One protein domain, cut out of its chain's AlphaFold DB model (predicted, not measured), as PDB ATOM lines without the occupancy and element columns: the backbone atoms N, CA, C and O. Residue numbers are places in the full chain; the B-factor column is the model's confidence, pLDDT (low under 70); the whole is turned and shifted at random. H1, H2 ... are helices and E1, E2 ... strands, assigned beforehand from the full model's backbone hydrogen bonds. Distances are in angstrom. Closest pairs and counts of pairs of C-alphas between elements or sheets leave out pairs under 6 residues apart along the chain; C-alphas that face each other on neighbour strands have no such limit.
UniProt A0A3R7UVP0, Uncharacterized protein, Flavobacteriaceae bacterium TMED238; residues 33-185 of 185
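This is residues 33 to 185 of the 185 residues of an uncharacterized protein of Flavobacteriaceae bacterium TMED238 (UniProt A0A3R7UVP0). A twisted sheet of four antiparallel strands is covered on one face by H2 and H3, two helices side by side that run opposite ways; H4 continues their row beyond H3, off the sheet. The short H1 crosses edge strand E4 on the opposite face. The printed part has 153 residues, with four strands, E1 to E4, followed by four helices, H1 to H4; the sheet's order is E3, E2, E1, E4. The class is mixed, helices and strands, with 75 residues, under half, in named elements. The whole is compact, with a radius of gyration of the C-alphas of 15.6 A and spans of 43 by 39 by 23 A.

E1, residues 33 to 42, and E2, residues 48 to 56, form a hairpin, with N 38 and O 51 2.8 A apart, within hydrogen-bond range. E2 forms another hairpin with E3, residues 61 to 66, where N 63 and O 54 are 2.8 A apart. E1 to E3 are a meander, each strand the antiparallel neighbour of the one before. E4, residues 79 to 88, is the antiparallel neighbour of E1, with N 37 and O 87 2.8 A apart; the four strands are a Greek key, a meander whose first strand pairs with the fourth. E4 bends by 77 degrees at residue 83. H1, residues 96 to 102, is over E4 and runs across it at 89 degrees on the local plane; the closest C-alphas, of Thr 83 and Ile 100, are 6.7 A apart. H2, residues 113 to 127, is on the opposite face, over E3, at a height over the sheet of 8.5 A. H3, residues 141 to 150, is on the same face as H2, over E2 and only just over E1, where 3 of its C-alphas fall. H2 and H3, a helical hairpin, touch at Leu 122 and Val 147, closest C-alphas 7.2 A apart, at a shallow tilt of 33 degrees, only just short of steep. H4, residues 165 to 172, is not on the sheet; it forms a helical hairpin with H3, closest C-alphas Ser 141 and Val 169, 6.4 A apart. In H1, H2, H3 and H4 every O i to N i+4 pair is within hydrogen-bond range.

E1 begins at C-alpha 33, (18.403, 5.746, 1.548), and is 28.1 A long. E2 is 25.9 A long, E4 23.0 A and H2 21.6 A. H4 ends at C-alpha 172, (22.540, -1.084, -4.908).

The C-alphas farthest apart, of Glu 76 and Gln 171, are 44.5 A apart. The printed part has no cut. The links E3 to E4, H2 to H3 and H3 to H4 are long. Residues 106 to 107 have pLDDT under 70.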
ATOM      1  N   LYS A  33      19.242   6.185   0.428       95.69
ATOM      2  CA  LYS A  33      18.403   5.746   1.548       95.69
ATOM      3  C   LYS A  33      17.036   5.276   1.093       95.69
ATOM      4  O   LYS A  33      16.371   5.996   0.353       95.69
ATOM      5  N   TYR A  34      16.581   4.150   1.633       96.88
ATOM      6  CA  TYR A  34      15.208   3.673   1.482       96.88
ATOM      7  C   TYR A  34      14.470   3.812   2.809       96.88
ATOM      8  O   TYR A  34      14.820   3.156   3.787       96.88
ATOM      9  N   LEU A  35      13.467   4.687   2.860       96.38
ATOM     10  CA  LEU A  35      12.839   5.100   4.110       96.38
ATOM     11  C   LEU A  35      11.321   5.011   4.001       96.38
ATOM     12  O   LEU A  35      10.731   5.592   3.088       96.38
ATOM     13  N   GLY A  36      10.684   4.363   4.968       96.50
ATOM     14  CA  GLY A  36       9.232   4.276   5.008       96.50
ATOM     15  C   GLY A  36       8.700   3.936   6.387       96.50
ATOM     16  O   GLY A  36       9.445   3.521   7.269       96.50
ATOM     17  N   ARG A  37       7.399   4.124   6.572       96.56
ATOM     18  CA  ARG A  37       6.691   3.778   7.803       96.56
ATOM     19  C   ARG A  37       5.349   3.135   7.516       96.56
ATOM     20  O   ARG A  37       4.748   3.400   6.474       96.56
ATOM     21  N   ARG A  38       4.859   2.374   8.488       96.12
ATOM     22  CA  ARG A  38       3.528   1.775   8.504       96.12
ATOM     23  C   ARG A  38       2.824   2.075   9.814       96.12
ATOM     24  O   ARG A  38       3.426   1.926  10.873       96.12
ATOM     25  N   PHE A  39       1.558   2.455   9.732       96.19
ATOM     26  CA  PHE A  39       0.675   2.511  10.891       96.19
ATOM     27  C   PHE A  39       0.228   1.096  11.267       96.19
ATOM     28  O   PHE A  39      -0.179   0.321  10.395       96.19
ATOM     29  N   LEU A  40       0.324   0.760  12.551       97.06
ATOM     30  CA  LEU A  40      -0.016  -0.561  13.075       97.06
ATOM     31  C   LEU A  40      -1.365  -0.577  13.795       97.06
ATOM     32  O   LEU A  40      -2.097  -1.561  13.705       97.06
ATOM     33  N   GLY A  41      -1.715   0.518  14.458       96.44
ATOM     34  CA  GLY A  41      -2.952   0.641  15.214       96.44
ATOM     35  C   GLY A  41      -2.855   1.717  16.282       96.44
ATOM     36  O   GLY A  41      -1.812   2.354  16.455       96.44
ATOM     37  N   THR A  42      -3.946   1.888  17.008       97.06
ATOM     38  CA  THR A  42      -4.058   2.811  18.133       97.06
ATOM     39  C   THR A  42      -4.214   1.994  19.410       97.06
ATOM     40  O   THR A  42      -5.044   1.089  19.486       97.06
ATOM     41  N   THR A  43      -3.388   2.281  20.410       97.56
ATOM     42  CA  THR A  43      -3.465   1.642  21.734       97.56
ATOM     43  C   THR A  43      -4.774   1.998  22.441       97.56
ATOM     44  O   THR A  43      -5.417   2.998  22.107       97.56
ATOM     45  N   LYS A  44      -5.131   1.256  23.497       95.69
ATOM     46  CA  LYS A  44      -6.290   1.586  24.350       95.69
ATOM     47  C   LYS A  44      -6.220   2.985  24.989       95.69
ATOM     48  O   LYS A  44      -7.238   3.528  25.397       95.69
ATOM     49  N   TYR A  45      -5.024   3.574  25.058       93.31
ATOM     50  CA  TYR A  45      -4.775   4.922  25.577       93.31
ATOM     51  C   TYR A  45      -4.824   6.013  24.492       93.31
ATOM     52  O   TYR A  45      -4.473   7.160  24.756       93.31
ATOM     53  N   GLY A  46      -5.203   5.673  23.257       94.12
ATOM     54  CA  GLY A  46      -5.301   6.627  22.148       94.12
ATOM     55  C   GLY A  46      -3.972   6.955  21.459       94.12
ATOM     56  O   GLY A  46      -3.935   7.811  20.579       94.12
ATOM     57  N   LYS A  47      -2.867   6.291  21.821       95.81
ATOM     58  CA  LYS A  47      -1.569   6.484  21.155       95.81
ATOM     59  C   LYS A  47      -1.492   5.694  19.851       95.81
ATOM     60  O   LYS A  47      -1.650   4.476  19.869       95.81
ATOM     61  N   ASP A  48      -1.145   6.368  18.759       96.19
ATOM     62  CA  ASP A  48      -0.876   5.731  17.469       96.19
ATOM     63  C   ASP A  48       0.514   5.097  17.410       96.19
ATOM     64  O   ASP A  48       1.543   5.770  17.578       96.19
ATOM     65  N   ILE A  49       0.542   3.813  17.065       97.56
ATOM     66  CA  ILE A  49       1.760   3.035  16.892       97.56
ATOM     67  C   ILE A  49       2.105   2.919  15.408       97.56
ATOM     68  O   ILE A  49       1.307   2.513  14.561       97.56
ATOM     69  N   TRP A  50       3.344   3.279  15.105       97.56
ATOM     70  CA  TRP A  50       3.967   3.270  13.799       97.56
ATOM     71  C   TRP A  50       5.281   2.509  13.884       97.56
ATOM     72  O   TRP A  50       6.088   2.753  14.780       97.56
ATOM     73  N   ILE A  51       5.529   1.665  12.890       98.25
ATOM     74  CA  ILE A  51       6.852   1.104  12.632       98.25
ATOM     75  C   ILE A  51       7.510   1.863  11.489       98.25
ATOM     76  O   ILE A  51       6.881   2.143  10.467       98.25
ATOM     77  N   THR A  52       8.780   2.200  11.659       98.31
ATOM     78  CA  THR A  52       9.596   2.911  10.684       98.31
ATOM     79  C   THR A  52      10.767   2.039  10.277       98.31
ATOM     80  O   THR A  52      11.491   1.543  11.133       98.31
ATOM     81  N   MET A  53      10.971   1.887   8.971       98.25
ATOM     82  CA  MET A  53      12.152   1.250   8.410       98.25
ATOM     83  C   MET A  53      13.099   2.290   7.824       98.25
ATOM     84  O   MET A  53      12.665   3.264   7.190       98.25
ATOM     85  N   ARG A  54      14.400   2.055   7.979       98.06
ATOM     86  CA  ARG A  54      15.435   2.835   7.302       98.06
ATOM     87  C   ARG A  54      16.495   1.900   6.765       98.06
ATOM     88  O   ARG A  54      17.046   1.107   7.512       98.06
ATOM     89  N   PHE A  55      16.780   2.006   5.479       98.25
ATOM     90  CA  PHE A  55      17.903   1.331   4.852       98.25
ATOM     91  C   PHE A  55      18.909   2.372   4.386       98.25
ATOM     92  O   PHE A  55      18.534   3.323   3.692       98.25
ATOM     93  N   ASP A  56      20.171   2.176   4.739       97.12
ATOM     94  CA  ASP A  56      21.289   2.997   4.299       97.12
ATOM     95  C   ASP A  56      22.118   2.238   3.259       97.12
ATOM     96  O   ASP A  56      22.656   1.169   3.537       97.12
ATOM     97  N   ARG A  57      22.230   2.799   2.052       96.44
ATOM     98  CA  ARG A  57      22.967   2.182   0.941       96.44
ATOM     99  C   ARG A  57      24.468   2.102   1.204       96.44
ATOM    100  O   ARG A  57      25.109   1.183   0.712       96.44
ATOM    101  N   VAL A  58      25.042   3.078   1.908       94.75
ATOM    102  CA  VAL A  58      26.500   3.156   2.089       94.75
ATOM    103  C   VAL A  58      26.972   1.993   2.952       94.75
ATOM    104  O   VAL A  58      27.913   1.294   2.591       94.75
ATOM    105  N   ASN A  59      26.268   1.749   4.053       94.62
ATOM    106  CA  ASN A  59      26.619   0.704   5.009       94.62
ATOM    107  C   ASN A  59      25.881  -0.621   4.750       94.62
ATOM    108  O   ASN A  59      26.168  -1.624   5.404       94.62
ATOM    109  N   MET A  60      24.911  -0.628   3.825       96.69
ATOM    110  CA  MET A  60      23.971  -1.735   3.587       96.69
ATOM    111  C   MET A  60      23.305  -2.211   4.881       96.69
ATOM    112  O   MET A  60      23.136  -3.406   5.115       96.69
ATOM    113  N   GLN A  61      22.971  -1.260   5.750       97.12
ATOM    114  CA  GLN A  61      22.345  -1.524   7.040       97.12
ATOM    115  C   GLN A  61      20.867  -1.187   6.970       97.12
ATOM    116  O   GLN A  61      20.472  -0.190   6.359       97.12
ATOM    117  N   ILE A  62      20.065  -2.001   7.644       97.94
ATOM    118  CA  ILE A  62      18.642  -1.767   7.826       97.94
ATOM    119  C   ILE A  62      18.344  -1.592   9.313       97.94
ATOM    120  O   ILE A  62      18.981  -2.227  10.147       97.94
ATOM    121  N   SER A  63      17.388  -0.732   9.644       97.94
ATOM    122  CA  SER A  63      16.850  -0.602  10.994       97.94
ATOM    123  C   SER A  63      15.328  -0.591  10.982       97.94
ATOM    124  O   SER A  63      14.699  -0.158  10.005       97.94
ATOM    125  N   LEU A  64      14.754  -1.066  12.085       98.19
ATOM    126  CA  LEU A  64      13.336  -1.003  12.400       98.19
ATOM    127  C   LEU A  64      13.158  -0.312  13.748       98.19
ATOM    128  O   LEU A  64      13.790  -0.683  14.725       98.19
ATOM    129  N   GLU A  65      12.291   0.692  13.791       97.88
ATOM    130  CA  GLU A  65      11.980   1.443  15.007       97.88
ATOM    131  C   GLU A  65      10.469   1.556  15.168       97.88
ATOM    132  O   GLU A  65       9.766   1.952  14.232       97.88
ATOM    133  N   VAL A  66       9.971   1.261  16.365       98.00
ATOM    134  CA  VAL A  66       8.565   1.441  16.734       98.00
ATOM    135  C   VAL A  66       8.462   2.622  17.694       98.00
ATOM    136  O   VAL A  66       9.257   2.750  18.619       98.00
ATOM    137  N   ASN A  67       7.494   3.516  17.491       96.50
ATOM    138  CA  ASN A  67       7.311   4.701  18.346       96.50
ATOM    139  C   ASN A  67       6.559   4.399  19.666       96.50
ATOM    140  O   ASN A  67       5.790   5.234  20.155       96.50
ATOM    141  N   GLY A  68       6.750   3.219  20.248       95.38
ATOM    142  CA  GLY A  68       6.062   2.736  21.445       95.38
ATOM    143  C   GLY A  68       6.241   1.234  21.624       95.38
ATOM    144  O   GLY A  68       7.023   0.624  20.898       95.38
ATOM    145  N   ASP A  69       5.500   0.666  22.571       96.19
ATOM    146  CA  ASP A  69       5.470  -0.774  22.791       96.19
ATOM    147  C   ASP A  69       4.482  -1.441  21.821       96.19
ATOM    148  O   ASP A  69       3.380  -0.942  21.578       96.19
ATOM    149  N   LEU A  70       4.896  -2.560  21.229       97.12
ATOM    150  CA  LEU A  70       4.039  -3.373  20.374       97.12
ATOM    151  C   LEU A  70       3.012  -4.164  21.188       97.12
ATOM    152  O   LEU A  70       1.933  -4.444  20.664       97.12
ATOM    153  N   ASP A  71       3.311  -4.496  22.445       97.31
ATOM    154  CA  ASP A  71       2.405  -5.247  23.319       97.31
ATOM    155  C   ASP A  71       1.155  -4.449  23.692       97.31
ATOM    156  O   ASP A  71       0.072  -5.022  23.829       97.31
ATOM    157  N   ASP A  72       1.244  -3.117  23.706       97.31
ATOM    158  CA  ASP A  72       0.089  -2.238  23.908       97.31
ATOM    159  C   ASP A  72      -1.004  -2.425  22.838       97.31
ATOM    160  O   ASP A  72      -2.173  -2.114  23.080       97.31
ATOM    161  N   LEU A  73      -0.645  -2.927  21.649       97.75
ATOM    162  CA  LEU A  73      -1.590  -3.231  20.569       97.75
ATOM    163  C   LEU A  73      -2.293  -4.585  20.733       97.75
ATOM    164  O   LEU A  73      -3.224  -4.878  19.982       97.75
ATOM    165  N   LEU A  74      -1.842  -5.413  21.675       97.06
ATOM    166  CA  LEU A  74      -2.428  -6.717  21.988       97.06
ATOM    167  C   LEU A  74      -3.378  -6.655  23.191       97.06
ATOM    168  O   LEU A  74      -4.089  -7.621  23.464       97.06
ATOM    169  N   LEU A  75      -3.408  -5.522  23.896       97.00
ATOM    170  CA  LEU A  75      -4.302  -5.296  25.025       97.00
ATOM    171  C   LEU A  75      -5.757  -5.128  24.575       97.00
ATOM    172  O   LEU A  75      -6.053  -4.581  23.509       97.00
ATOM    173  N   GLU A  76      -6.680  -5.526  25.450       95.75
ATOM    174  CA  GLU A  76      -8.103  -5.256  25.263       95.75
ATOM    175  C   GLU A  76      -8.357  -3.744  25.117       95.75
ATOM    176  O   GLU A  76      -7.806  -2.920  25.854       95.75
ATOM    177  N   GLY A  77      -9.173  -3.380  24.125       95.00
ATOM    178  CA  GLY A  77      -9.471  -1.991  23.770       95.00
ATOM    179  C   GLY A  77      -8.511  -1.354  22.758       95.00
ATOM    180  O   GLY A  77      -8.792  -0.254  22.285       95.00
ATOM    181  N   ALA A  78      -7.411  -2.014  22.377       97.19
ATOM    182  CA  ALA A  78      -6.584  -1.555  21.263       97.19
ATOM    183  C   ALA A  78      -7.288  -1.764  19.908       97.19
ATOM    184  O   ALA A  78      -8.008  -2.742  19.693       97.19
ATOM    185  N   VAL A  79      -7.049  -0.853  18.961       96.19
ATOM    186  CA  VAL A  79      -7.631  -0.887  17.613       96.19
ATOM    187  C   VAL A  79      -6.520  -1.071  16.584       96.19
ATOM    188  O   VAL A  79      -5.796  -0.135  16.244       96.19
ATOM    189  N   LEU A  80      -6.390  -2.290  16.060       96.00
ATOM    190  CA  LEU A  80      -5.429  -2.600  14.999       96.00
ATOM    191  C   LEU A  80      -5.850  -1.985  13.660       96.00
ATOM    192  O   LEU A  80      -7.036  -1.925  13.328       96.00
ATOM    193  N   ALA A  81      -4.867  -1.576  12.858       94.25
ATOM    194  CA  ALA A  81      -5.120  -0.954  11.566       94.25
ATOM    195  C   ALA A  81      -5.884  -1.917  10.627       94.25
ATOM    196  O   ALA A  81      -5.379  -2.996  10.292       94.25
ATOM    197  N   PRO A  82      -7.086  -1.543  10.147       92.00
ATOM    198  CA  PRO A  82      -7.924  -2.432   9.341       92.00
ATOM    199  C   PRO A  82      -7.440  -2.564   7.890       92.00
ATOM    200  O   PRO A  82      -7.839  -3.488   7.187       92.00
ATOM    201  N   THR A  83      -6.577  -1.651   7.442       91.38
ATOM    202  CA  THR A  83      -5.989  -1.620   6.100       91.38
ATOM    203  C   THR A  83      -4.536  -1.165   6.179       91.38
ATOM    204  O   THR A  83      -4.102  -0.567   7.171       91.38
ATOM    205  N   ARG A  84      -3.768  -1.443   5.128       90.62
ATOM    206  CA  ARG A  84      -2.364  -1.052   5.046       90.62
ATOM    207  C   ARG A  84      -2.231   0.455   4.829       90.62
ATOM    208  O   ARG A  84      -2.449   0.951   3.730       90.62
ATOM    209  N   VAL A  85      -1.792   1.167   5.865       92.06
ATOM    210  CA  VAL A  85      -1.435   2.589   5.773       92.06
ATOM    211  C   VAL A  85       0.082   2.718   5.846       92.06
ATOM    212  O   VAL A  85       0.682   2.553   6.910       92.06
ATOM    213  N   THR A  86       0.711   2.978   4.702       92.31
ATOM    214  CA  THR A  86       2.171   3.079   4.578       92.31
ATOM    215  C   THR A  86       2.580   4.338   3.842       92.31
ATOM    216  O   THR A  86       1.861   4.799   2.960       92.31
ATOM    217  N   GLN A  87       3.750   4.877   4.168       91.62
ATOM    218  CA  GLN A  87       4.220   6.119   3.567       91.62
ATOM    219  C   GLN A  87       5.743   6.200   3.546       91.62
ATOM    220  O   GLN A  87       6.403   5.793   4.506       91.62
ATOM    221  N   ARG A  88       6.292   6.813   2.495       93.25
ATOM    222  CA  ARG A  88       7.680   7.279   2.463       93.25
ATOM    223  C   ARG A  88       7.926   8.317   3.566       93.25
ATOM    224  O   ARG A  88       7.075   9.171   3.826       93.25
ATOM    225  N   LEU A  89       9.087   8.258   4.221       93.25
ATOM    226  CA  LEU A  89       9.465   9.295   5.191       93.25
ATOM    227  C   LEU A  89       9.737  10.638   4.500       93.25
ATOM    228  O   LEU A  89      10.174  10.675   3.355       93.25
ATOM    229  N   GLY A  90       9.499  11.736   5.221       87.44
ATOM    230  CA  GLY A  90       9.587  13.109   4.704       87.44
ATOM    231  C   GLY A  90       8.228  13.703   4.331       87.44
ATOM    232  O   GLY A  90       8.056  14.916   4.388       87.44
ATOM    233  N   ASN A  91       7.230  12.857   4.065       86.06
ATOM    234  CA  ASN A  91       5.864  13.305   3.813       86.06
ATOM    235  C   ASN A  91       5.100  13.559   5.127       86.06
ATOM    236  O   ASN A  91       5.300  12.871   6.142       86.06
ATOM    237  N   LYS A  92       4.176  14.530   5.102       86.88
ATOM    238  CA  LYS A  92       3.246  14.792   6.215       86.88
ATOM    239  C   LYS A  92       2.448  13.520   6.519       86.88
ATOM    240  O   LYS A  92       2.015  12.836   5.591       86.88
ATOM    241  N   LYS A  93       2.268  13.190   7.805       86.12
ATOM    242  CA  LYS A  93       1.429  12.048   8.211       86.12
ATOM    243  C   LYS A  93       0.034  12.201   7.589       86.12
ATOM    244  O   LYS A  93      -0.498  13.312   7.637       86.12
ATOM    245  N   PRO A  94      -0.527  11.137   6.992       85.12
ATOM    246  CA  PRO A  94      -1.890  11.194   6.497       85.12
ATOM    247  C   PRO A  94      -2.849  11.369   7.675       85.12
ATOM    248  O   PRO A  94      -2.562  10.915   8.785       85.12
ATOM    249  N   ASP A  95      -3.996  11.984   7.410       89.50
ATOM    250  CA  ASP A  95      -5.140  11.844   8.299       89.50
ATOM    251  C   ASP A  95      -5.591  10.377   8.262       89.50
ATOM    252  O   ASP A  95      -5.952   9.848   7.205       89.50
ATOM    253  N   LEU A  96      -5.478   9.685   9.395       89.25
ATOM    254  CA  LEU A  96      -5.735   8.249   9.466       89.25
ATOM    255  C   LEU A  96      -7.211   7.924   9.229       89.25
ATOM    256  O   LEU A  96      -7.510   6.922   8.580       89.25
ATOM    257  N   GLN A  97      -8.122   8.766   9.716       85.50
ATOM    258  CA  GLN A  97      -9.556   8.536   9.604       85.50
ATOM    259  C   GLN A  97     -10.003   8.657   8.147       85.50
ATOM    260  O   GLN A  97     -10.689   7.771   7.626       85.50
ATOM    261  N   ASP A  98      -9.542   9.698   7.458       86.00
ATOM    262  CA  ASP A  98      -9.776   9.892   6.032       86.00
ATOM    263  C   ASP A  98      -9.125   8.784   5.201       86.00
ATOM    264  O   ASP A  98      -9.773   8.206   4.323       86.00
ATOM    265  N   PHE A  99      -7.869   8.435   5.497       85.81
ATOM    266  CA  PHE A  99      -7.148   7.413   4.743       85.81
ATOM    267  C   PHE A  99      -7.842   6.054   4.840       85.81
ATOM    268  O   PHE A  99      -8.090   5.411   3.815       85.81
ATOM    269  N   ILE A 100      -8.196   5.629   6.057       85.62
ATOM    270  CA  ILE A 100      -8.898   4.366   6.300       85.62
ATOM    271  C   ILE A 100     -10.276   4.390   5.632       85.62
ATOM    272  O   ILE A 100     -10.664   3.403   5.003       85.62
ATOM    273  N   ARG A 101     -11.002   5.516   5.687       84.81
ATOM    274  CA  ARG A 101     -12.313   5.658   5.037       84.81
ATOM    275  C   ARG A 101     -12.225   5.478   3.522       84.81
ATOM    276  O   ARG A 101     -13.033   4.740   2.955       84.81
ATOM    277  N   VAL A 102     -11.255   6.120   2.869       83.19
ATOM    278  CA  VAL A 102     -11.051   6.027   1.412       83.19
ATOM    279  C   VAL A 102     -10.647   4.608   1.004       83.19
ATOM    280  O   VAL A 102     -11.142   4.085   0.007       83.19
ATOM    281  N   HIS A 103      -9.816   3.946   1.811       79.31
ATOM    282  CA  HIS A 103      -9.262   2.624   1.504       79.31
ATOM    283  C   HIS A 103     -10.029   1.460   2.142       79.31
ATOM    284  O   HIS A 103      -9.572   0.323   2.082       79.31
ATOM    285  N   ARG A 104     -11.229   1.692   2.691       73.81
ATOM    286  CA  ARG A 104     -12.032   0.670   3.391       73.81
ATOM    287  C   ARG A 104     -12.347  -0.583   2.567       73.81
ATOM    288  O   ARG A 104     -12.600  -1.638   3.134       73.81
ATOM    289  N   LYS A 105     -12.362  -0.468   1.232       75.06
ATOM    290  CA  LYS A 105     -12.599  -1.592   0.305       75.06
ATOM    291  C   LYS A 105     -11.328  -2.400   0.006       75.06
ATOM    292  O   LYS A 105     -11.424  -3.521  -0.480       75.06
ATOM    293  N   ASN A 106     -10.151  -1.858   0.321       69.50
ATOM    294  CA  ASN A 106      -8.875  -2.542   0.170       69.50
ATOM    295  C   ASN A 106      -8.583  -3.329   1.452       69.50
ATOM    296  O   ASN A 106      -7.948  -2.828   2.379       69.50
ATOM    297  N   ALA A 107      -9.037  -4.585   1.489       61.69
ATOM    298  CA  ALA A 107      -8.795  -5.512   2.600       61.69
ATOM    299  C   ALA A 107      -7.321  -5.969   2.723       61.69
ATOM    300  O   ALA A 107      -6.956  -6.681   3.659       61.69
ATOM    301  N   GLY A 108      -6.462  -5.575   1.777       77.75
ATOM    302  CA  GLY A 108      -5.041  -5.907   1.781       77.75
ATOM    303  C   GLY A 108      -4.295  -5.287   2.966       77.75
ATOM    304  O   GLY A 108      -4.363  -4.083   3.211       77.75
ATOM    305  N   GLY A 109      -3.536  -6.122   3.680       84.06
ATOM    306  CA  GLY A 109      -2.607  -5.688   4.725       84.06
ATOM    307  C   GLY A 109      -3.262  -5.166   6.008       84.06
ATOM    308  O   GLY A 109      -2.695  -4.293   6.670       84.06
ATOM    309  N   LYS A 110      -4.410  -5.738   6.390       92.44
ATOM    310  CA  LYS A 110      -4.935  -5.670   7.760       92.44
ATOM    311  C   LYS A 110      -3.855  -6.074   8.770       92.44
ATOM    312  O   LYS A 110      -3.130  -7.046   8.554       92.44
ATOM    313  N   VAL A 111      -3.758  -5.334   9.869       95.12
ATOM    314  CA  VAL A 111      -2.896  -5.686  10.998       95.12
ATOM    315  C   VAL A 111      -3.662  -6.623  11.927       95.12
ATOM    316  O   VAL A 111      -4.831  -6.409  12.244       95.12
ATOM    317  N   THR A 112      -3.000  -7.704  12.321       95.88
ATOM    318  CA  THR A 112      -3.525  -8.742  13.216       95.88
ATOM    319  C   THR A 112      -2.526  -8.983  14.347       95.88
ATOM    320  O   THR A 112      -1.358  -8.623  14.178       95.88
ATOM    321  N   PRO A 113      -2.908  -9.658  15.446       96.62
ATOM    322  CA  PRO A 113      -1.947 -10.071  16.471       96.62
ATOM    323  C   PRO A 113      -0.750 -10.836  15.885       96.62
ATOM    324  O   PRO A 113       0.396 -10.548  16.204       96.62
ATOM    325  N   ARG A 114      -0.989 -11.715  14.899       95.62
ATOM    326  CA  ARG A 114       0.082 -12.426  14.180       95.62
ATOM    327  C   ARG A 114       1.015 -11.487  13.411       95.62
ATOM    328  O   ARG A 114       2.203 -11.766  13.298       95.62
ATOM    329  N   THR A 115       0.495 -10.383  12.877       95.94
ATOM    330  CA  THR A 115       1.317  -9.340  12.245       95.94
ATOM    331  C   THR A 115       2.233  -8.671  13.266       95.94
ATOM    332  O   THR A 115       3.389  -8.422  12.944       95.94
ATOM    333  N   ILE A 116       1.737  -8.401  14.478       97.75
ATOM    334  CA  ILE A 116       2.532  -7.818  15.566       97.75
ATOM    335  C   ILE A 116       3.649  -8.778  15.986       97.75
ATOM    336  O   ILE A 116       4.811  -8.380  16.013       97.75
ATOM    337  N   GLU A 117       3.331 -10.056  16.192       96.94
ATOM    338  CA  GLU A 117       4.332 -11.081  16.518       96.94
ATOM    339  C   GLU A 117       5.380 -11.258  15.413       96.94
ATOM    340  O   GLU A 117       6.578 -11.335  15.682       96.94
ATOM    341  N   TYR A 118       4.959 -11.251  14.146       97.06
ATOM    342  CA  TYR A 118       5.895 -11.292  13.024       97.06
ATOM    343  C   TYR A 118       6.826 -10.074  13.009       97.06
ATOM    344  O   TYR A 118       8.008 -10.211  12.714       97.06
ATOM    345  N   ILE A 119       6.316  -8.880  13.330       97.88
ATOM    346  CA  ILE A 119       7.132  -7.663  13.409       97.88
ATOM    347  C   ILE A 119       8.192  -7.782  14.507       97.88
ATOM    348  O   ILE A 119       9.334  -7.411  14.253       97.88
ATOM    349  N   LYS A 120       7.853  -8.317  15.687       97.69
ATOM    350  CA  LYS A 120       8.828  -8.539  16.768       97.69
ATOM    351  C   LYS A 120       9.972  -9.448  16.311       97.69
ATOM    352  O   LYS A 120      11.134  -9.070  16.403       97.69
ATOM    353  N   LYS A 121       9.643 -10.590  15.704       97.56
ATOM    354  CA  LYS A 121      10.639 -11.508  15.120       97.56
ATOM    355  C   LYS A 121      11.466 -10.850  14.018       97.56
ATOM    356  O   LYS A 121      12.664 -11.075  13.894       97.56
ATOM    357  N   LEU A 122      10.837  -9.995  13.214       97.88
ATOM    358  CA  LEU A 122      11.526  -9.257  12.163       97.88
ATOM    359  C   LEU A 122      12.515  -8.228  12.726       97.88
ATOM    360  O   LEU A 122      13.565  -8.027  12.123       97.88
ATOM    361  N   ILE A 123      12.210  -7.601  13.868       98.06
ATOM    362  CA  ILE A 123      13.153  -6.740  14.599       98.06
ATOM    363  C   ILE A 123      14.357  -7.572  15.059       98.06
ATOM    364  O   ILE A 123      15.483  -7.209  14.724       98.06
ATOM    365  N   ASN A 124      14.137  -8.742  15.670       97.38
ATOM    366  CA  ASN A 124      15.226  -9.655  16.046       97.38
ATOM    367  C   ASN A 124      16.097 -10.042  14.838       97.38
ATOM    368  O   ASN A 124      17.323 -10.003  14.904       97.38
ATOM    369  N   ALA A 125      15.476 -10.367  13.698       97.56
ATOM    370  CA  ALA A 125      16.196 -10.713  12.473       97.56
ATOM    371  C   ALA A 125      17.047  -9.553  11.928       97.56
ATOM    372  O   ALA A 125      18.111  -9.791  11.353       97.56
ATOM    373  N   VAL A 126      16.596  -8.306  12.103       97.56
ATOM    374  CA  VAL A 126      17.359  -7.095  11.761       97.56
ATOM    375  C   VAL A 126      18.543  -6.888  12.713       97.56
ATOM    376  O   VAL A 126      19.612  -6.469  12.272       97.56
ATOM    377  N   GLU A 127      18.387  -7.209  13.994       96.56
ATOM    378  CA  GLU A 127      19.435  -7.052  15.010       96.56
ATOM    379  C   GLU A 127      20.491  -8.171  14.970       96.56
ATOM    380  O   GLU A 127      21.663  -7.937  15.275       96.56
ATOM    381  N   ALA A 128      20.114  -9.370  14.523       95.31
ATOM    382  CA  ALA A 128      20.976 -10.546  14.422       95.31
ATOM    383  C   ALA A 128      21.952 -10.481  13.226       95.31
ATOM    384  O   ALA A 128      21.896 -11.291  12.296       95.31
ATOM    385  N   LYS A 129      22.886  -9.524  13.246       94.69
ATOM    386  CA  LYS A 129      23.829  -9.243  12.139       94.69
ATOM    387  C   LYS A 129      24.805 -10.374  11.800       94.69
ATOM    388  O   LYS A 129      25.407 -10.352  10.732       94.69
ATOM    389  N   SER A 130      24.978 -11.340  12.698       93.50
ATOM    390  CA  SER A 130      25.820 -12.532  12.514       93.50
ATOM    391  C   SER A 130      25.061 -13.742  11.954       93.50
ATOM    392  O   SER A 130      25.627 -14.825  11.840       93.50
ATOM    393  N   SER A 131      23.779 -13.585  11.631       94.44
ATOM    394  CA  SER A 131      22.913 -14.670  11.163       94.44
ATOM    395  C   SER A 131      22.749 -14.687   9.639       94.44
ATOM    396  O   SER A 131      23.200 -13.785   8.934       94.44
ATOM    397  N   LYS A 132      21.978 -15.663   9.139       95.31
ATOM    398  CA  LYS A 132      21.585 -15.787   7.722       95.31
ATOM    399  C   LYS A 132      20.824 -14.580   7.167       95.31
ATOM    400  O   LYS A 132      20.729 -14.434   5.951       95.31
ATOM    401  N   SER A 133      20.276 -13.718   8.026       96.25
ATOM    402  CA  SER A 133      19.604 -12.497   7.576       96.25
ATOM    403  C   SER A 133      20.581 -11.467   6.993       96.25
ATOM    404  O   SER A 133      20.155 -10.549   6.281       96.25
ATOM    405  N   HIS A 134      21.886 -11.655   7.219       97.75
ATOM    406  CA  HIS A 134      22.963 -10.791   6.763       97.75
ATOM    407  C   HIS A 134      24.046 -11.568   5.994       97.75
ATOM    408  O   HIS A 134      24.234 -12.767   6.169       97.75
ATOM    409  N   VAL A 135      24.780 -10.856   5.138       97.56
ATOM    410  CA  VAL A 135      25.976 -11.335   4.431       97.56
ATOM    411  C   VAL A 135      27.120 -10.406   4.805       97.56
ATOM    412  O   VAL A 135      27.051  -9.212   4.516       97.56
ATOM    413  N   ASP A 136      28.135 -10.922   5.496       95.06
ATOM    414  CA  ASP A 136      29.252 -10.131   6.035       95.06
ATOM    415  C   ASP A 136      28.778  -8.908   6.847       95.06
ATOM    416  O   ASP A 136      29.257  -7.785   6.685       95.06
ATOM    417  N   GLY A 137      27.745  -9.108   7.674       94.69
ATOM    418  CA  GLY A 137      27.122  -8.053   8.479       94.69
ATOM    419  C   GLY A 137      26.266  -7.050   7.694       94.69
ATOM    420  O   GLY A 137      25.711  -6.135   8.300       94.69
ATOM    421  N   LYS A 138      26.123  -7.198   6.371       97.38
ATOM    422  CA  LYS A 138      25.253  -6.376   5.510       97.38
ATOM    423  C   LYS A 138      23.886  -7.024   5.355       97.38
ATOM    424  O   LYS A 138      23.788  -8.237   5.229       97.38
ATOM    425  N   CYS A 139      22.831  -6.221   5.317       97.62
ATOM    426  CA  CYS A 139      21.470  -6.707   5.119       97.62
ATOM    427  C   CYS A 139      21.351  -7.477   3.793       97.62
ATOM    428  O   CYS A 139      21.730  -6.966   2.733       97.62
ATOM    429  N   SER A 140      20.824  -8.701   3.858       98.25
ATOM    430  CA  SER A 140      20.518  -9.493   2.665       98.25
ATOM    431  C   SER A 140      19.305  -8.932   1.913       98.25
ATOM    432  O   SER A 140      18.429  -8.280   2.490       98.25
ATOM    433  N   SER A 141      19.189  -9.226   0.619       97.88
ATOM    434  CA  SER A 141      18.027  -8.821  -0.170       97.88
ATOM    435  C   SER A 141      16.750  -9.489   0.332       97.88
ATOM    436  O   SER A 141      15.682  -8.892   0.221       97.88
ATOM    437  N   LEU A 142      16.852 -10.698   0.902       97.50
ATOM    438  CA  LEU A 142      15.715 -11.406   1.484       97.50
ATOM    439  C   LEU A 142      15.229 -10.725   2.773       97.50
ATOM    440  O   LEU A 142      14.033 -10.465   2.901       97.50
ATOM    441  N   LEU A 143      16.140 -10.334   3.676       98.19
ATOM    442  CA  LEU A 143      15.782  -9.523   4.847       98.19
ATOM    443  C   LEU A 143      15.162  -8.188   4.418       98.19
ATOM    444  O   LEU A 143      14.103  -7.802   4.918       98.19
ATOM    445  N   PHE A 144      15.775  -7.502   3.451       98.19
ATOM    446  CA  PHE A 144      15.242  -6.250   2.921       98.19
ATOM    447  C   PHE A 144      13.840  -6.432   2.317       98.19
ATOM    448  O   PHE A 144      12.955  -5.608   2.551       98.19
ATOM    449  N   GLN A 145      13.595  -7.531   1.601       97.50
ATOM    450  CA  GLN A 145      12.275  -7.879   1.078       97.50
ATOM    451  C   GLN A 145      11.257  -8.124   2.201       97.50
ATOM    452  O   GLN A 145      10.146  -7.601   2.127       97.50
ATOM    453  N   TYR A 146      11.609  -8.865   3.256       97.56
ATOM    454  CA  TYR A 146      10.713  -9.072   4.399       97.56
ATOM    455  C   TYR A 146      10.352  -7.759   5.094       97.56
ATOM    456  O   TYR A 146       9.177  -7.503   5.366       97.56
ATOM    457  N   VAL A 147      11.338  -6.889   5.314       97.94
ATOM    458  CA  VAL A 147      11.114  -5.583   5.939       97.94
ATOM    459  C   VAL A 147      10.265  -4.665   5.066       97.94
ATOM    460  O   VAL A 147       9.290  -4.093   5.551       97.94
ATOM    461  N   THR A 148      10.568  -4.549   3.776       96.81
ATOM    462  CA  THR A 148       9.776  -3.718   2.853       96.81
ATOM    463  C   THR A 148       8.359  -4.264   2.663       96.81
ATOM    464  O   THR A 148       7.396  -3.498   2.710       96.81
ATOM    465  N   GLY A 149       8.205  -5.585   2.563       94.88
ATOM    466  CA  GLY A 149       6.914  -6.270   2.474       94.88
ATOM    467  C   GLY A 149       6.017  -6.040   3.690       94.88
ATOM    468  O   GLY A 149       4.801  -5.950   3.541       94.88
ATOM    469  N   VAL A 150       6.586  -5.846   4.882       95.25
ATOM    470  CA  VAL A 150       5.814  -5.485   6.078       95.25
ATOM    471  C   VAL A 150       5.634  -3.978   6.209       95.25
ATOM    472  O   VAL A 150       4.516  -3.524   6.441       95.25
ATOM    473  N   VAL A 151       6.688  -3.183   6.050       96.75
ATOM    474  CA  VAL A 151       6.673  -1.758   6.403       96.75
ATOM    475  C   VAL A 151       6.360  -0.875   5.204       96.75
ATOM    476  O   VAL A 151       5.401  -0.113   5.247       96.75
ATOM    477  N   PHE A 152       7.134  -0.955   4.123       95.38
ATOM    478  CA  PHE A 152       6.980  -0.060   2.975       95.38
ATOM    479  C   PHE A 152       7.593  -0.638   1.689       95.38
ATOM    480  O   PHE A 152       8.811  -0.698   1.532       95.38
ATOM    481  N   GLU A 153       6.747  -1.010   0.727       91.38
ATOM    482  CA  GLU A 153       7.157  -1.627  -0.552       91.38
ATOM    483  C   GLU A 153       7.660  -0.621  -1.597       91.38
ATOM    484  O   GLU A 153       8.235  -1.004  -2.624       91.38
ATOM    485  N   GLY A 154       7.479   0.666  -1.309       89.25
ATOM    486  CA  GLY A 154       7.759   1.760  -2.221       89.25
ATOM    487  C   GLY A 154       6.462   2.345  -2.761       89.25
ATOM    488  O   GLY A 154       5.361   1.904  -2.444       89.25
ATOM    489  N   ASP A 155       6.608   3.368  -3.581       84.19
ATOM    490  CA  ASP A 155       5.535   4.123  -4.215       84.19
ATOM    491  C   ASP A 155       5.706   4.107  -5.739       84.19
ATOM    492  O   ASP A 155       6.759   3.777  -6.294       84.19
ATOM    493  N   THR A 156       4.619   4.409  -6.444       85.44
ATOM    494  CA  THR A 156       4.503   4.215  -7.898       85.44
ATOM    495  C   THR A 156       4.740   5.481  -8.719       85.44
ATOM    496  O   THR A 156       4.439   5.487  -9.915       85.44
ATOM    497  N   GLU A 157       5.248   6.542  -8.088       88.44
ATOM    498  CA  GLU A 157       5.327   7.898  -8.643       88.44
ATOM    499  C   GLU A 157       6.752   8.258  -9.086       88.44
ATOM    500  O   GLU A 157       7.399   9.131  -8.515       88.44
ATOM    501  N   GLU A 158       7.260   7.603 -10.128       91.25
ATOM    502  CA  GLU A 158       8.638   7.755 -10.624       91.25
ATOM    503  C   GLU A 158       9.054   9.209 -10.900       91.25
ATOM    504  O   GLU A 158      10.232   9.550 -10.798       91.25
ATOM    505  N   LEU A 159       8.098  10.078 -11.235       90.62
ATOM    506  CA  LEU A 159       8.354  11.487 -11.532       90.62
ATOM    507  C   LEU A 159       8.735  12.300 -10.288       90.62
ATOM    508  O   LEU A 159       9.385  13.330 -10.423       90.62
ATOM    509  N   GLN A 160       8.400  11.822  -9.087       89.06
ATOM    510  CA  GLN A 160       8.765  12.460  -7.818       89.06
ATOM    511  C   GLN A 160      10.113  11.968  -7.261       89.06
ATOM    512  O   GLN A 160      10.435  12.201  -6.101       89.06
ATOM    513  N   GLY A 161      10.917  11.260  -8.064       89.38
ATOM    514  CA  GLY A 161      12.191  10.692  -7.599       89.38
ATOM    515  C   GLY A 161      12.032   9.398  -6.792       89.38
ATOM    516  O   GLY A 161      12.975   8.924  -6.161       89.38
ATOM    517  N   ASN A 162      10.840   8.813  -6.827       92.75
ATOM    518  CA  ASN A 162      10.471   7.606  -6.104       92.75
ATOM    519  C   ASN A 162      10.930   6.327  -6.811       92.75
ATOM    520  O   ASN A 162      11.222   6.341  -8.007       92.75
ATOM    521  N   TYR A 163      11.010   5.226  -6.061       94.88
ATOM    522  CA  TYR A 163      11.455   3.910  -6.532       94.88
ATOM    523  C   TYR A 163      11.018   2.787  -5.587       94.88
ATOM    524  O   TYR A 163      10.740   3.025  -4.408       94.88
ATOM    525  N   ARG A 164      10.944   1.564  -6.130       94.81
ATOM    526  CA  ARG A 164      10.440   0.368  -5.437       94.81
ATOM    527  C   ARG A 164      11.592  -0.437  -4.855       94.81
ATOM    528  O   ARG A 164      12.731  -0.325  -5.316       94.81
ATOM    529  N   TRP A 165      11.300  -1.286  -3.872       95.75
ATOM    530  CA  TRP A 165      12.330  -2.068  -3.177       95.75
ATOM    531  C   TRP A 165      13.214  -2.892  -4.132       95.75
ATOM    532  O   TRP A 165      14.432  -2.904  -3.987       95.75
ATOM    533  N   TYR A 166      12.644  -3.515  -5.166       95.31
ATOM    534  CA  TYR A 166      13.417  -4.332  -6.109       95.31
ATOM    535  C   TYR A 166      14.279  -3.500  -7.066       95.31
ATOM    536  O   TYR A 166      15.304  -3.982  -7.548       95.31
ATOM    537  N   ASP A 167      13.896  -2.245  -7.336       96.38
ATOM    538  CA  ASP A 167      14.757  -1.318  -8.069       96.38
ATOM    539  C   ASP A 167      15.992  -0.985  -7.212       96.38
ATOM    540  O   ASP A 167      17.102  -0.938  -7.737       96.38
ATOM    541  N   ALA A 168      15.814  -0.847  -5.891       96.81
ATOM    542  CA  ALA A 168      16.905  -0.646  -4.937       96.81
ATOM    543  C   ALA A 168      17.821  -1.875  -4.833       96.81
ATOM    544  O   ALA A 168      19.030  -1.727  -4.968       96.81
ATOM    545  N   VAL A 169      17.265  -3.088  -4.694       97.19
ATOM    546  CA  VAL A 169      18.048  -4.346  -4.695       97.19
ATOM    547  C   VAL A 169      18.962  -4.412  -5.913       97.19
ATOM    548  O   VAL A 169      20.161  -4.649  -5.773       97.19
ATOM    549  N   LYS A 170      18.404  -4.133  -7.098       96.38
ATOM    550  CA  LYS A 170      19.155  -4.159  -8.352       96.38
ATOM    551  C   LYS A 170      20.226  -3.070  -8.420       96.38
ATOM    552  O   LYS A 170      21.343  -3.356  -8.819       96.38
ATOM    553  N   GLN A 171      19.885  -1.824  -8.098       97.25
ATOM    554  CA  GLN A 171      20.798  -0.690  -8.291       97.25
ATOM    555  C   GLN A 171      21.870  -0.580  -7.211       97.25
ATOM    556  O   GLN A 171      22.912   0.039  -7.422       97.25
ATOM    557  N   TRP A 172      21.615  -1.141  -6.035       97.62
ATOM    558  CA  TRP A 172      22.540  -1.084  -4.908       97.62
ATOM    559  C   TRP A 172      23.355  -2.362  -4.761       97.62
ATOM    560  O   TRP A 172      24.251  -2.388  -3.928       97.62
ATOM    561  N   ASN A 173      23.087  -3.387  -5.579       96.81
ATOM    562  CA  ASN A 173      23.718  -4.704  -5.479       96.81
ATOM    563  C   ASN A 173      23.601  -5.269  -4.054       96.81
ATOM    564  O   ASN A 173      24.589  -5.701  -3.462       96.81
ATOM    565  N   ILE A 174      22.389  -5.212  -3.484       97.62
ATOM    566  CA  ILE A 174      22.127  -5.773  -2.152       97.62
ATOM    567  C   ILE A 174      22.396  -7.286  -2.222       97.62
ATOM    568  O   ILE A 174      21.848  -7.943  -3.113       97.62
ATOM    569  N   PRO A 175      23.231  -7.850  -1.329       97.25
ATOM    570  CA  PRO A 175      23.649  -9.245  -1.420       97.25
ATOM    571  C   PRO A 175      22.457 -10.184  -1.224       97.25
ATOM    572  O   PRO A 175      21.645  -9.964  -0.333       97.25
ATOM    573  N   SER A 176      22.343 -11.245  -2.026       95.12
ATOM    574  CA  SER A 176      21.168 -12.127  -1.968       95.12
ATOM    575  C   SER A 176      21.012 -12.858  -0.633       95.12
ATOM    576  O   SER A 176      19.900 -12.932  -0.111       95.12
ATOM    577  N   GLY A 177      22.129 -13.315  -0.061       93.44
ATOM    578  CA  GLY A 177      22.154 -14.105   1.168       93.44
ATOM    579  C   GLY A 177      21.589 -15.511   1.004       93.44
ATOM    580  O   GLY A 177      21.158 -15.916  -0.077       93.44
ATOM    581  N   GLU A 178      21.623 -16.266   2.098       93.56
ATOM    582  CA  GLU A 178      20.967 -17.565   2.176       93.56
ATOM    583  C   GLU A 178      19.462 -17.404   2.394       93.56
ATOM    584  O   GLU A 178      18.981 -16.408   2.938       93.56
ATOM    585  N   TYR A 179      18.706 -18.430   2.010       95.50
ATOM    586  CA  TYR A 179      17.305 -18.512   2.388       95.50
ATOM    587  C   TYR A 179      17.159 -18.674   3.910       95.50
ATOM    588  O   TYR A 179      17.847 -19.486   4.533       95.50
ATOM    589  N   PHE A 180      16.216 -17.938   4.493       96.19
ATOM    590  CA  PHE A 180      15.786 -18.088   5.879       96.19
ATOM    591  C   PHE A 180      14.305 -17.729   6.007       96.19
ATOM    592  O   PHE A 180      13.743 -17.065   5.138       96.19
ATOM    593  N   ILE A 181      13.682 -18.136   7.111       94.56
ATOM    594  CA  ILE A 181      12.332 -17.708   7.486       94.56
ATOM    595  C   ILE A 181      12.418 -16.843   8.738       94.56
ATOM    596  O   ILE A 181      13.224 -17.109   9.618       94.56
ATOM    597  N   VAL A 182      11.583 -15.811   8.847       93.00
ATOM    598  CA  VAL A 182      11.606 -14.908  10.015       93.00
ATOM    599  C   VAL A 182      11.263 -15.638  11.319       93.00
ATOM    600  O   VAL A 182      11.721 -15.235  12.375       93.00
ATOM    601  N   ASP A 183      10.528 -16.749  11.250       90.19
ATOM    602  CA  ASP A 183      10.223 -17.583  12.418       90.19
ATOM    603  C   ASP A 183      11.448 -18.294  13.024       90.19
ATOM    604  O   ASP A 183      11.323 -18.873  14.098       90.19
ATOM    605  N   SER A 184      12.618 -18.260  12.372       88.12
ATOM    606  CA  SER A 184      13.868 -18.787  12.937       88.12
ATOM    607  C   SER A 184      14.618 -17.789  13.833       88.12
ATOM    608  O   SER A 184      15.782 -18.038  14.143       88.12
ATOM    609  N   PHE A 185      13.997 -16.656  14.172       89.69
ATOM    610  CA  PHE A 185      14.560 -15.531  14.928       89.69
ATOM    611  C   PHE A 185      13.698 -15.153  16.135       89.69
ATOM    612  O   PHE A 185      12.478 -15.437  16.106       89.69
TER     613      PHE A 185